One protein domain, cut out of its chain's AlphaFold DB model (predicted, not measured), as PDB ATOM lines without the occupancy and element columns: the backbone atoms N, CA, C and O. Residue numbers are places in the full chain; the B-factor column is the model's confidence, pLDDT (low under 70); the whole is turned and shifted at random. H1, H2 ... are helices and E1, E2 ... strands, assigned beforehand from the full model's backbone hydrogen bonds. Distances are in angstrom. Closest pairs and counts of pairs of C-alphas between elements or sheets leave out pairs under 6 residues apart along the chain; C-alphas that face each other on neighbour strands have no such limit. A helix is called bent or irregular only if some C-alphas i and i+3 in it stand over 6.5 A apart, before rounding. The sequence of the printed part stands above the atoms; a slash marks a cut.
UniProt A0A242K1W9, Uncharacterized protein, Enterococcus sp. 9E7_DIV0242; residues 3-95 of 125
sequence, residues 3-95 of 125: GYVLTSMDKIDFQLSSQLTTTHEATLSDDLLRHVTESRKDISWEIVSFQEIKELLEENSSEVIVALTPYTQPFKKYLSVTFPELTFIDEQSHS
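Overview. This is residues 3 to 95 of the 125 residues of an uncharacterized protein of Enterococcus sp. 9E7_DIV0242 (UniProt A0A242K1W9). A strongly twisted sheet of four strands makes the core, with H2 running along one of its faces and H3 and H4 along the other. H1 is set off toward the E2 edge of the sheet and makes a corner with H2. The printed part has 93 residues, with four named helices and four named strands in the order E1 H1 H2 E2 H3 E3 H4 E4; the sheet runs E2 E1 E3 E4, all parallel, and the class is mixed, helices and strands. The whole is compact, with a radius of gyration of the C-alphas of 12.5 A, and rounded, spanning 35 by 26 by 21 A.

Along the chain. In the sheet, E2 is residues 44 to 49, 16.3 A long; E1 is residues 3 to 7, 13.2 A, from C-alpha 3 at (62.713, 153.329, 175.506); E3 is residues 64 to 68, 12.9 A; and E4 is residues 87 to 89, 6.7 A, ending with C-alpha 89 at (67.326, 144.692, 176.346). The longest helix is H2, residues 24 to 39, 22.3 A, from C-alpha 24 at (84.338, 155.350, 177.183). H1 is residues 11 to 20, 14.1 A; H3 is residues 50 to 59, 14.5 A; H4 is residues 73 to 82, 15.1 A. H4 is irregular, but only just: C-alphas 74 and 77 are 6.7 A apart.

Arrangement. E2 and E1 stand at 26 degrees, with N 5 and O 46 within hydrogen-bond range at 2.8 A. E1 and E3 stand at 34 degrees, with N 4 and O 65 at 2.8 A; E3 and E4 stand at 31 degrees, with N 66 and O 87 at 2.8 A. There are three layers, helices on both faces of the sheet: H1 and H2 on one, H3 and H4 on the other. H2 lies over E1 at a height of 8.8 A and runs along the strands; the closest C-alphas of the two are those of Val 5 and Leu 33, 6.3 A. H3, only just over E1, has a height of 9.6 A; H4, only just over E3, has one of 9.7 A. H3 and H4 are near each other. H1 and H2 touch, about perpendicular at 86 degrees, H2 with residues 26 to 30 alone; their closest C-alphas are those of Ser 18 and Ala 26, 5.0 A. E1, H1 H2, E2 and E3, H4, E4 are strand-helix-strand units, two parallel neighbour strands with helices between; E2, H3, E3 is a split one, with E1 between its strands. The three crossovers are right-handed. Every O i to N i+4 pair is within range in H1, H2 and H3, and 4 of 6 in H4.

Size, cuts and confidence. The C-alphas farthest apart, those of Leu 20 and Pro 84, are 35.9 A apart. The printed part has no cut, and the links between named elements are tight. Its mean pLDDT is 76.5, with residues 11 to 23, 60 to 63 and 90 to 95 under 70.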
ATOM      1  N   GLY A   3      61.490 154.081 175.294       84.06
ATOM      2  CA  GLY A   3      62.713 153.329 175.506       84.06
ATOM      3  C   GLY A   3      63.738 154.202 176.211       84.06
ATOM      4  O   GLY A   3      63.865 155.384 175.899       84.06
ATOM      5  N   TYR A   4      64.481 153.632 177.149       85.56
ATOM      6  CA  TYR A   4      65.524 154.353 177.867       85.56
ATOM      7  C   TYR A   4      66.848 153.615 177.780       85.56
ATOM      8  O   TYR A   4      66.906 152.402 177.966       85.56
ATOM      9  N   VAL A   5      67.915 154.357 177.516       83.06
ATOM     10  CA  VAL A   5      69.291 153.874 177.595       83.06
ATOM     11  C   VAL A   5      69.867 154.338 178.922       83.06
ATOM     12  O   VAL A   5      69.942 155.536 179.186       83.06
ATOM     13  N   LEU A   6      70.255 153.386 179.766       84.06
ATOM     14  CA  LEU A   6      70.740 153.695 181.103       84.06
ATOM     15  C   LEU A   6      72.237 154.026 181.085       84.06
ATOM     16  O   LEU A   6      73.061 153.227 180.626       84.06
ATOM     17  N   THR A   7      72.592 155.173 181.665       81.31
ATOM     18  CA  THR A   7      73.977 155.542 181.992       81.31
ATOM     19  C   THR A   7      74.176 155.601 183.509       81.31
ATOM     20  O   THR A   7      73.239 155.854 184.270       81.31
ATOM     21  N   SER A   8      75.393 155.296 183.964       77.31
ATOM     22  CA  SER A   8      75.797 155.448 185.363       77.31
ATOM     23  C   SER A   8      76.200 156.887 185.704       77.31
ATOM     24  O   SER A   8      76.294 157.223 186.882       77.31
ATOM     25  N   MET A   9      76.398 157.732 184.687       73.50
ATOM     26  CA  MET A   9      76.731 159.147 184.830       73.50
ATOM     27  C   MET A   9      75.466 159.999 184.980       73.50
ATOM     28  O   MET A   9      74.403 159.664 184.453       73.50
ATOM     29  N   ASP A  10      75.591 161.145 185.648       74.00
ATOM     30  CA  ASP A  10      74.539 162.159 185.622       74.00
ATOM     31  C   ASP A  10      74.399 162.756 184.219       74.00
ATOM     32  O   ASP A  10      75.377 162.918 183.486       74.00
ATOM     33  N   LYS A  11      73.173 163.133 183.838       67.69
ATOM     34  CA  LYS A  11      72.848 163.641 182.491       67.69
ATOM     35  C   LYS A  11      73.707 164.833 182.067       67.69
ATOM     36  O   LYS A  11      74.042 164.968 180.891       67.69
ATOM     37  N   ILE A  12      74.071 165.696 183.016       65.25
ATOM     38  CA  ILE A  12      74.916 166.871 182.770       65.25
ATOM     39  C   ILE A  12      76.338 166.424 182.408       65.25
ATOM     40  O   ILE A  12      76.856 166.804 181.357       65.25
ATOM     41  N   ASP A  13      76.929 165.550 183.221       62.16
ATOM     42  CA  ASP A  13      78.269 165.007 182.991       62.16
ATOM     43  C   ASP A  13      78.324 164.138 181.732       62.16
ATOM     44  O   ASP A  13      79.320 164.144 181.005       62.16
ATOM     45  N   PHE A  14      77.228 163.445 181.423       65.56
ATOM     46  CA  PHE A  14      77.055 162.696 180.188       65.56
ATOM     47  C   PHE A  14      77.072 163.605 178.954       65.56
ATOM     48  O   PHE A  14      77.802 163.335 178.003       65.56
ATOM     49  N   GLN A  15      76.300 164.697 178.945       67.19
ATOM     50  CA  GLN A  15      76.265 165.622 177.803       67.19
ATOM     51  C   GLN A  15      77.620 166.294 177.565       67.19
ATOM     52  O   GLN A  15      78.047 166.439 176.422       67.19
ATOM     53  N   LEU A  16      78.322 166.660 178.636       65.19
ATOM     54  CA  LEU A  16      79.691 167.167 178.549       65.19
ATOM     55  C   LEU A  16      80.651 166.105 177.996       65.19
ATOM     56  O   LEU A  16      81.478 166.402 177.134       65.19
ATOM     57  N   SER A  17      80.527 164.858 178.450       63.94
ATOM     58  CA  SER A  17      81.463 163.796 178.075       63.94
ATOM     59  C   SER A  17      81.206 163.188 176.694       63.94
ATOM     60  O   SER A  17      82.158 162.784 176.028       63.94
ATOM     61  N   SER A  18      79.955 163.151 176.233       61.62
ATOM     62  CA  SER A  18      79.575 162.741 174.869       61.62
ATOM     63  C   SER A  18      80.074 163.753 173.840       61.62
ATOM     64  O   SER A  18      80.737 163.380 172.873       61.62
ATOM     65  N   GLN A  19      79.877 165.052 174.100       62.38
ATOM     66  CA  GLN A  19      80.359 166.132 173.231       62.38
ATOM     67  C   GLN A  19      81.887 166.169 173.116       62.38
ATOM     68  O   GLN A  19      82.418 166.509 172.060       62.38
ATOM     69  N   LEU A  20      82.593 165.818 174.191       59.53
ATOM     70  CA  LEU A  20      84.055 165.808 174.223       59.53
ATOM     71  C   LEU A  20      84.657 164.426 173.907       59.53
ATOM     72  O   LEU A  20      85.878 164.305 173.828       59.53
ATOM     73  N   THR A  21      83.825 163.389 173.744       61.09
ATOM     74  CA  THR A  21      84.240 161.976 173.611       61.09
ATOM     75  C   THR A  21      85.254 161.554 174.689       61.09
ATOM     76  O   THR A  21      86.161 160.756 174.451       61.09
ATOM     77  N   THR A  22      85.151 162.133 175.886       59.78
ATOM     78  CA  THR A  22      86.184 162.028 176.930       59.78
ATOM     79  C   THR A  22      86.075 160.750 177.745       59.78
ATOM     80  O   THR A  22      87.075 160.306 178.309       59.78
ATOM     81  N   THR A  23      84.891 160.136 177.804       67.81
ATOM     82  CA  THR A  23      84.663 158.892 178.543       67.81
ATOM     83  C   THR A  23      84.177 157.766 177.638       67.81
ATOM     84  O   THR A  23      83.328 157.930 176.757       67.81
ATOM     85  N   HIS A  24      84.721 156.572 177.888       74.69
ATOM     86  CA  HIS A  24      84.338 155.350 177.183       74.69
ATOM     87  C   HIS A  24      82.851 155.022 177.380       74.69
ATOM     88  O   HIS A  24      82.185 154.594 176.443       74.69
ATOM     89  N   GLU A  25      82.314 155.292 178.570       73.81
ATOM     90  CA  GLU A  25      80.897 155.111 178.875       73.81
ATOM     91  C   GLU A  25      79.985 156.006 178.027       73.81
ATOM     92  O   GLU A  25      78.975 155.518 177.519       73.81
ATOM     93  N   ALA A  26      80.351 157.279 177.824       74.69
ATOM     94  CA  ALA A  26      79.567 158.190 176.993       74.69
ATOM     95  C   ALA A  26      79.484 157.684 175.548       74.69
ATOM     96  O   ALA A  26      78.399 157.548 174.989       74.69
ATOM     97  N   THR A  27      80.630 157.265 175.003       77.19
ATOM     98  CA  THR A  27      80.711 156.683 173.655       77.19
ATOM     99  C   THR A  27      79.880 155.402 173.533       77.19
ATOM    100  O   THR A  27      79.164 155.226 172.553       77.19
ATOM    101  N   LEU A  28      79.947 154.504 174.525       79.44
ATOM    102  CA  LEU A  28      79.175 153.258 174.505       79.44
ATOM    103  C   LEU A  28      77.669 153.498 174.604       79.44
ATOM    104  O   LEU A  28      76.905 152.784 173.959       79.44
ATOM    105  N   SER A  29      77.247 154.470 175.409       80.69
ATOM    106  CA  SER A  29      75.832 154.805 175.576       80.69
ATOM    107  C   SER A  29      75.266 155.449 174.310       80.69
ATOM    108  O   SER A  29      74.163 155.097 173.908       80.69
ATOM    109  N   ASP A  30      76.036 156.314 173.641       80.50
ATOM    110  CA  ASP A  30      75.671 156.900 172.344       80.50
ATOM    111  C   ASP A  30      75.620 155.848 171.227       80.50
ATOM    112  O   ASP A  30      74.667 155.809 170.446       80.50
ATOM    113  N   ASP A  31      76.613 154.953 171.159       81.75
ATOM    114  CA  ASP A  31      76.618 153.841 170.201       81.75
ATOM    115  C   ASP A  31      75.404 152.926 170.416       81.75
ATOM    116  O   ASP A  31      74.760 152.502 169.453       81.75
ATOM    117  N   LEU A  32      75.081 152.635 171.679       82.50
ATOM    118  CA  LEU A  32      73.940 151.808 172.048       82.50
ATOM    119  C   LEU A  32      72.618 152.518 171.739       82.50
ATOM    120  O   LEU A  32      71.751 151.892 171.140       82.50
ATOM    121  N   LEU A  33      72.496 153.821 172.029       84.94
ATOM    122  CA  LEU A  33      71.348 154.650 171.644       84.94
ATOM    123  C   LEU A  33      71.119 154.620 170.131       84.94
ATOM    124  O   LEU A  33      69.990 154.420 169.676       84.94
ATOM    125  N   ARG A  34      72.183 154.793 169.338       83.25
ATOM    126  CA  ARG A  34      72.093 154.713 167.878       83.25
ATOM    127  C   ARG A  34      71.588 153.339 167.446       83.25
ATOM    128  O   ARG A  34      70.666 153.265 166.639       83.25
ATOM    129  N   HIS A  35      72.143 152.269 168.011       82.06
ATOM    130  CA  HIS A  35      71.773 150.906 167.643       82.06
ATOM    131  C   HIS A  35      70.306 150.586 167.962       82.06
ATOM    132  O   HIS A  35      69.585 150.117 167.082       82.06
ATOM    133  N   VAL A  36      69.835 150.914 169.170       82.81
ATOM    134  CA  VAL A  36      68.435 150.673 169.567       82.81
ATOM    135  C   VAL A  36      67.453 151.527 168.762       82.81
ATOM    136  O   VAL A  36      66.359 151.072 168.433       82.81
ATOM    137  N   THR A  37      67.852 152.743 168.380       84.44
ATOM    138  CA  THR A  37      67.038 153.627 167.533       84.44
ATOM    139  C   THR A  37      66.931 153.087 166.108       84.44
ATOM    140  O   THR A  37      65.871 153.157 165.484       84.44
ATOM    141  N   GLU A  38      68.017 152.528 165.574       83.00
ATOM    142  CA  GLU A  38      68.029 151.907 164.250       83.00
ATOM    143  C   GLU A  38      67.245 150.591 164.219       83.00
ATOM    144  O   GLU A  38      66.511 150.351 163.254       83.00
ATOM    145  N   SER A  39      67.372 149.763 165.265       81.31
ATOM    146  CA  SER A  39      66.720 148.454 165.366       81.31
ATOM    147  C   SER A  39      65.229 148.554 165.700       81.31
ATOM    148  O   SER A  39      64.435 147.763 165.189       81.31
ATOM    149  N   ARG A  40      64.825 149.549 166.505       78.62
ATOM    150  CA  ARG A  40      63.442 149.777 166.953       78.62
ATOM    151  C   ARG A  40      63.029 151.235 166.810       78.62
ATOM    152  O   ARG A  40      63.003 152.003 167.771       78.62
ATOM    153  N   LYS A  41      62.662 151.591 165.579       79.69
ATOM    154  CA  LYS A  41      62.184 152.933 165.190       79.69
ATOM    155  C   LYS A  41      60.793 153.278 165.726       79.69
ATOM    156  O   LYS A  41      60.383 154.432 165.679       79.69
ATOM    157  N   ASP A  42      60.050 152.277 166.183       81.75
ATOM    158  CA  ASP A  42      58.726 152.392 166.799       81.75
ATOM    159  C   ASP A  42      58.779 152.893 168.255       81.75
ATOM    160  O   ASP A  42      57.745 153.224 168.847       81.75
ATOM    161  N   ILE A  43      59.985 152.988 168.823       82.19
ATOM    162  CA  ILE A  43      60.232 153.392 170.205       82.19
ATOM    163  C   ILE A  43      61.014 154.705 170.225       82.19
ATOM    164  O   ILE A  43      62.012 154.873 169.528       82.19
ATOM    165  N   SER A  44      60.557 155.649 171.051       82.75
ATOM    166  CA  SER A  44      61.309 156.877 171.323       82.75
ATOM    167  C   SER A  44      62.356 156.583 172.389       82.75
ATOM    168  O   SER A  44      61.980 156.317 173.532       82.75
ATOM    169  N   TRP A  45      63.631 156.627 172.008       84.69
ATOM    170  CA  TRP A  45      64.760 156.344 172.891       84.69
ATOM    171  C   TRP A  45      65.373 157.618 173.471       84.69
ATOM    172  O   TRP A  45      65.604 158.580 172.741       84.69
ATOM    173  N   GLU A  46      65.673 157.612 174.768       84.75
ATOM    174  CA  GLU A  46      66.409 158.688 175.445       84.75
ATOM    175  C   GLU A  46      67.471 158.109 176.390       84.75
ATOM    176  O   GLU A  46      67.264 157.059 176.999       84.75
ATOM    177  N   ILE A  47      68.612 158.793 176.517       84.12
ATOM    178  CA  ILE A  47      69.631 158.471 177.523       84.12
ATOM    179  C   ILE A  47      69.247 159.137 178.842       84.12
ATOM    180  O   ILE A  47      69.043 160.351 178.891       84.12
ATOM    181  N   VAL A  48      69.179 158.339 179.903       85.44
ATOM    182  CA  VAL A  48      68.775 158.780 181.244       85.44
ATOM    183  C   VAL A  48      69.714 158.217 182.304       85.44
ATOM    184  O   VAL A  48      70.270 157.122 182.146       85.44
ATOM    185  N   SER A  49      69.877 158.953 183.401       85.50
ATOM    186  CA  SER A  49      70.613 158.470 184.567       85.50
ATOM    187  C   SER A  49      69.784 157.477 185.388       85.50
ATOM    188  O   SER A  49      68.563 157.348 185.241       85.50
ATOM    189  N   PHE A  50      70.448 156.774 186.307       82.94
ATOM    190  CA  PHE A  50      69.772 155.873 187.241       82.94
ATOM    191  C   PHE A  50      68.757 156.577 188.151       82.94
ATOM    192  O   PHE A  50      67.739 155.986 188.513       82.94
ATOM    193  N   GLN A  51      69.009 157.829 188.524       81.69
ATOM    194  CA  GLN A  51      68.063 158.577 189.342       81.69
ATOM    195  C   GLN A  51      66.838 158.997 188.520       81.69
ATOM    196  O   GLN A  51      65.710 158.777 188.956       81.69
ATOM    197  N   GLU A  52      67.052 159.495 187.301       83.44
ATOM    198  CA  GLU A  52      65.969 159.917 186.406       83.44
ATOM    199  C   GLU A  52      65.060 158.749 186.025       83.44
ATOM    200  O   GLU A  52      63.841 158.882 186.063       83.44
ATOM    201  N   ILE A  53      65.622 157.578 185.695       84.31
ATOM    202  CA  ILE A  53      64.789 156.427 185.327       84.31
ATOM    203  C   ILE A  53      63.919 155.972 186.498       84.31
ATOM    204  O   ILE A  53      62.788 155.546 186.292       84.31
ATOM    205  N   LYS A  54      64.425 156.085 187.729       83.12
ATOM    206  CA  LYS A  54      63.666 155.742 188.925       83.12
ATOM    207  C   LYS A  54      62.486 156.695 189.109       83.12
ATOM    208  O   LYS A  54      61.370 156.222 189.277       83.12
ATOM    209  N   GLU A  55      62.723 158.000 189.010       84.75
ATOM    210  CA  GLU A  55      61.670 159.023 189.090       84.75
ATOM    211  C   GLU A  55      60.628 158.832 187.972       84.75
ATOM    212  O   GLU A  55      59.427 158.789 188.233       84.75
ATOM    213  N   LEU A  56      61.074 158.590 186.735       82.06
ATOM    214  CA  LEU A  56      60.194 158.356 185.586       82.06
ATOM    215  C   LEU A  56      59.325 157.101 185.738       82.06
ATOM    216  O   LEU A  56      58.171 157.106 185.313       82.06
ATOM    217  N   LEU A  57      59.866 156.030 186.324       81.81
ATOM    218  CA  LEU A  57      59.139 154.779 186.552       81.81
ATOM    219  C   LEU A  57      58.187 154.845 187.748       81.81
ATOM    220  O   LEU A  57      57.161 154.162 187.735       81.81
ATOM    221  N   GLU A  58      58.511 155.660 188.755       80.56
ATOM    222  CA  GLU A  58      57.621 155.977 189.877       80.56
ATOM    223  C   GLU A  58      56.428 156.837 189.423       80.56
ATOM    224  O   GLU A  58      55.316 156.639 189.910       80.56
ATOM    225  N   GLU A  59      56.627 157.744 188.460       77.38
ATOM    226  CA  GLU A  59      55.557 158.586 187.910       77.38
ATOM    227  C   GLU A  59      54.733 157.909 186.800       77.38
ATOM    228  O   GLU A  59      53.533 158.159 186.683       77.38
ATOM    229  N   ASN A  60      55.352 157.073 185.960       66.12
ATOM    230  CA  ASN A  60      54.696 156.375 184.853       66.12
ATOM    231  C   ASN A  60      55.306 154.982 184.634       66.12
ATOM    232  O   ASN A  60      56.323 154.828 183.963       66.12
ATOM    233  N   SER A  61      54.635 153.943 185.134       62.38
ATOM    234  CA  SER A  61      55.117 152.554 185.040       62.38
ATOM    235  C   SER A  61      54.753 151.830 183.732       62.38
ATOM    236  O   SER A  61      55.084 150.662 183.563       62.38
ATOM    237  N   SER A  62      54.074 152.483 182.786       62.38
ATOM    238  CA  SER A  62      53.526 151.793 181.611       62.38
ATOM    239  C   SER A  62      54.600 151.360 180.605       62.38
ATOM    240  O   SER A  62      55.238 152.209 179.988       62.38
ATOM    241  N   GLU A  63      54.729 150.042 180.404       69.81
ATOM    242  CA  GLU A  63      55.446 149.361 179.306       69.81
ATOM    243  C   GLU A  63      56.712 150.085 178.818       69.81
ATOM    244  O   GLU A  63      56.830 150.534 177.671       69.81
ATOM    245  N   VAL A  64      57.675 150.205 179.729       81.00
ATOM    246  CA  VAL A  64      58.967 150.833 179.467       81.00
ATOM    247  C   VAL A  64      60.004 149.774 179.110       81.00
ATOM    248  O   VAL A  64      60.144 148.752 179.793       81.00
ATOM    249  N   ILE A  65      60.769 150.042 178.052       85.19
ATOM    250  CA  ILE A  65      61.906 149.208 177.667       85.19
ATOM    251  C   ILE A  65      63.208 149.893 178.070       85.19
ATOM    252  O   ILE A  65      63.423 151.060 177.754       85.19
ATOM    253  N   VAL A  66      64.093 149.165 178.744       85.69
ATOM    254  CA  VAL A  66      65.373 149.690 179.227       85.69
ATOM    255  C   VAL A  66      66.515 148.930 178.577       85.69
ATOM    256  O   VAL A  66      66.622 147.711 178.709       85.69
ATOM    257  N   ALA A  67      67.387 149.650 177.887       84.81
ATOM    258  CA  ALA A  67      68.616 149.116 177.338       84.81
ATOM    259  C   ALA A  67      69.776 149.437 178.288       84.81
ATOM    260  O   ALA A  67      69.935 150.571 178.751       84.81
ATOM    261  N   LEU A  68      70.560 148.411 178.617       83.62
ATOM    262  CA  LEU A  68      71.609 148.497 179.627       83.62
ATOM    263  C   LEU A  68      72.990 148.499 178.981       83.62
ATOM    264  O   LEU A  68      73.316 147.658 178.146       83.62
ATOM    265  N   THR A  69      73.832 149.413 179.437       80.50
ATOM    266  CA  THR A  69      75.262 149.442 179.119       80.50
ATOM    267  C   THR A  69      76.042 148.517 180.065       80.50
ATOM    268  O   THR A  69      75.557 148.206 181.155       80.50
ATOM    269  N   PRO A  70      77.280 148.096 179.730       75.00
ATOM    270  CA  PRO A  70      78.107 147.281 180.629       75.00
ATOM    271  C   PRO A  70      78.294 147.894 182.027       75.00
ATOM    272  O   PRO A  70      78.333 147.171 183.018       75.00
ATOM    273  N   TYR A  71      78.346 149.226 182.105       75.44
ATOM    274  CA  TYR A  71      78.466 149.984 183.353       75.44
ATOM    275  C   TYR A  71      77.195 149.952 184.208       75.44
ATOM    276  O   TYR A  71      77.265 150.092 185.426       75.44
ATOM    277  N   THR A  72      76.036 149.720 183.590       81.69
ATOM    278  CA  THR A  72      74.732 149.756 184.263       81.69
ATOM    279  C   THR A  72      74.101 148.379 184.473       81.69
ATOM    280  O   THR A  72      73.102 148.258 185.182       81.69
ATOM    281  N   GLN A  73      74.743 147.313 183.980       80.38
ATOM    282  CA  GLN A  73      74.400 145.917 184.282       80.38
ATOM    283  C   GLN A  73      74.201 145.620 185.781       80.38
ATOM    284  O   GLN A  73      73.237 144.921 186.112       80.38
ATOM    285  N   PRO A  74      75.019 146.148 186.722       82.69
ATOM    286  CA  PRO A  74      74.811 145.899 188.150       82.69
ATOM    287  C   PRO A  74      73.442 146.374 188.666       82.69
ATOM    288  O   PRO A  74      72.893 145.779 189.594       82.69
ATOM    289  N   PHE A  75      72.855 147.401 188.043       81.75
ATOM    290  CA  PHE A  75      71.560 147.965 188.435       81.75
ATOM    291  C   PHE A  75      70.363 147.152 187.931       81.75
ATOM    292  O   PHE A  75      69.267 147.281 188.479       81.75
ATOM    293  N   LYS A  76      70.561 146.253 186.955       82.19
ATOM    294  CA  LYS A  76      69.511 145.391 186.386       82.19
ATOM    295  C   LYS A  76      68.734 144.642 187.460       82.19
ATOM    296  O   LYS A  76      67.507 144.629 187.450       82.19
ATOM    297  N   LYS A  77      69.451 144.044 188.419       81.75
ATOM    298  CA  LYS A  77      68.839 143.258 189.496       81.75
ATOM    299  C   LYS A  77      67.918 144.122 190.353       81.75
ATOM    300  O   LYS A  77      66.807 143.701 190.648       81.75
ATOM    301  N   TYR A  78      68.360 145.327 190.709       84.56
ATOM    302  CA  TYR A  78      67.546 146.265 191.478       84.56
ATOM    303  C   TYR A  78      66.293 146.675 190.697       84.56
ATOM    304  O   TYR A  78      65.184 146.478 191.182       84.56
ATOM    305  N   LEU A  79      66.459 147.135 189.453       83.31
ATOM    306  CA  LEU A  79      65.346 147.588 188.615       83.31
ATOM    307  C   LEU A  79      64.325 146.476 188.356       83.31
ATOM    308  O   LEU A  79      63.132 146.730 188.424       83.31
ATOM    309  N   SER A  80      64.774 145.235 188.149       83.38
ATOM    310  CA  SER A  80      63.875 144.089 187.947       83.38
ATOM    311  C   SER A  80      63.054 143.711 189.184       83.38
ATOM    312  O   SER A  80      61.955 143.181 189.052       83.38
ATOM    313  N   VAL A  81      63.580 143.966 190.388       83.69
ATOM    314  CA  VAL A  81      62.885 143.673 191.651       83.69
ATOM    315  C   VAL A  81      61.913 144.795 191.999       83.69
ATOM    316  O   VAL A  81      60.811 144.524 192.467       83.69
ATOM    317  N   THR A  82      62.319 146.046 191.785       82.12
ATOM    318  CA  THR A  82      61.512 147.223 192.121       82.12
ATOM    319  C   THR A  82      60.425 147.496 191.082       82.12
ATOM    320  O   THR A  82      59.321 147.874 191.457       82.12
ATOM    321  N   PHE A  83      60.701 147.252 189.798       81.94
ATOM    322  CA  PHE A  83      59.787 147.513 188.686       81.94
ATOM    323  C   PHE A  83      59.684 146.269 187.784       81.94
ATOM    324  O   PHE A  83      60.354 146.182 186.752       81.94
ATOM    325  N   PRO A  84      58.856 145.276 188.156       76.88
ATOM    326  CA  PRO A  84      58.762 144.005 187.433       76.88
ATOM    327  C   PRO A  84      58.150 144.133 186.029       76.88
ATOM    328  O   PRO A  84      58.288 143.222 185.219       76.88
ATOM    329  N   GLU A  85      57.493 145.255 185.728       77.75
ATOM    330  CA  GLU A  85      56.902 145.553 184.414       77.75
ATOM    331  C   GLU A  85      57.946 146.017 183.378       77.75
ATOM    332  O   GLU A  85      57.636 146.162 182.195       77.75
ATOM    333  N   LEU A  86      59.201 146.221 183.799       80.56
ATOM    334  CA  LEU A  86      60.294 146.610 182.916       80.56
ATOM    335  C   LEU A  86      60.736 145.470 182.005       80.56
ATOM    336  O   LEU A  86      61.097 144.380 182.451       80.56
ATOM    337  N   THR A  87      60.846 145.780 180.716       81.56
ATOM    338  CA  THR A  87      61.519 144.900 179.758       81.56
ATOM    339  C   THR A  87      62.956 145.364 179.565       81.56
ATOM    340  O   THR A  87      63.195 146.498 179.159       81.56
ATOM    341  N   PHE A  88      63.927 144.488 179.819       81.75
ATOM    342  CA  PHE A  88      65.342 144.799 179.617       81.75
ATOM    343  C   PHE A  88      65.834 144.280 178.267       81.75
ATOM    344  O   PHE A  88      65.602 143.118 177.929       81.75
ATOM    345  N   ILE A  89      66.569 145.112 177.528       77.31
ATOM    346  CA  ILE A  89      67.326 144.692 176.346       77.31
ATOM    347  C   ILE A  89      68.796 144.603 176.732       77.31
ATOM    348  O   ILE A  89      69.420 145.590 177.124       77.31
ATOM    349  N   ASP A  90      69.340 143.401 176.587       64.69
ATOM    350  CA  ASP A  90      70.766 143.119 176.707       64.69
ATOM    351  C   ASP A  90      71.400 143.165 175.309       64.69
ATOM    352  O   ASP A  90      71.849 142.161 174.760       64.69
ATOM    353  N   GLU A  91      71.357 144.331 174.667       61.19
ATOM    354  CA  GLU A  91      72.108 144.545 173.433       61.19
ATOM    355  C   GLU A  91      73.517 144.921 173.858       61.19
ATOM    356  O   GLU A  91      73.826 146.076 174.148       61.19
ATOM    357  N   GLN A  92      74.388 143.916 173.952       54.81
ATOM    358  CA  GLN A  92      75.811 144.193 174.027       54.81
ATOM    359  C   GLN A  92      76.179 144.918 172.740       54.81
ATOM    360  O   GLN A  92      76.244 144.309 171.675       54.81
ATOM    361  N   SER A  93      76.368 146.235 172.837       49.47
ATOM    362  CA  SER A  93      76.940 147.023 171.757       49.47
ATOM    363  C   SER A  93      78.244 146.337 171.366       49.47
ATOM    364  O   SER A  93      79.220 146.347 172.120       49.47
ATOM    365  N   HIS A  94      78.244 145.678 170.206       48.25
ATOM    366  CA  HIS A  94      79.430 145.104 169.582       48.25
ATOM    367  C   HIS A  94      80.313 146.254 169.071       48.25
ATOM    368  O   HIS A  94      80.660 146.329 167.895       48.25
ATOM    369  N   SER A  95      80.664 147.202 169.940       43.75
ATOM    370  CA  SER A  95      81.558 148.291 169.591       43.75
ATOM    371  C   SER A  95      82.979 147.729 169.554       43.75
ATOM    372  O   SER A  95      83.649 147.521 170.564       43.75
TER     373      SER A  95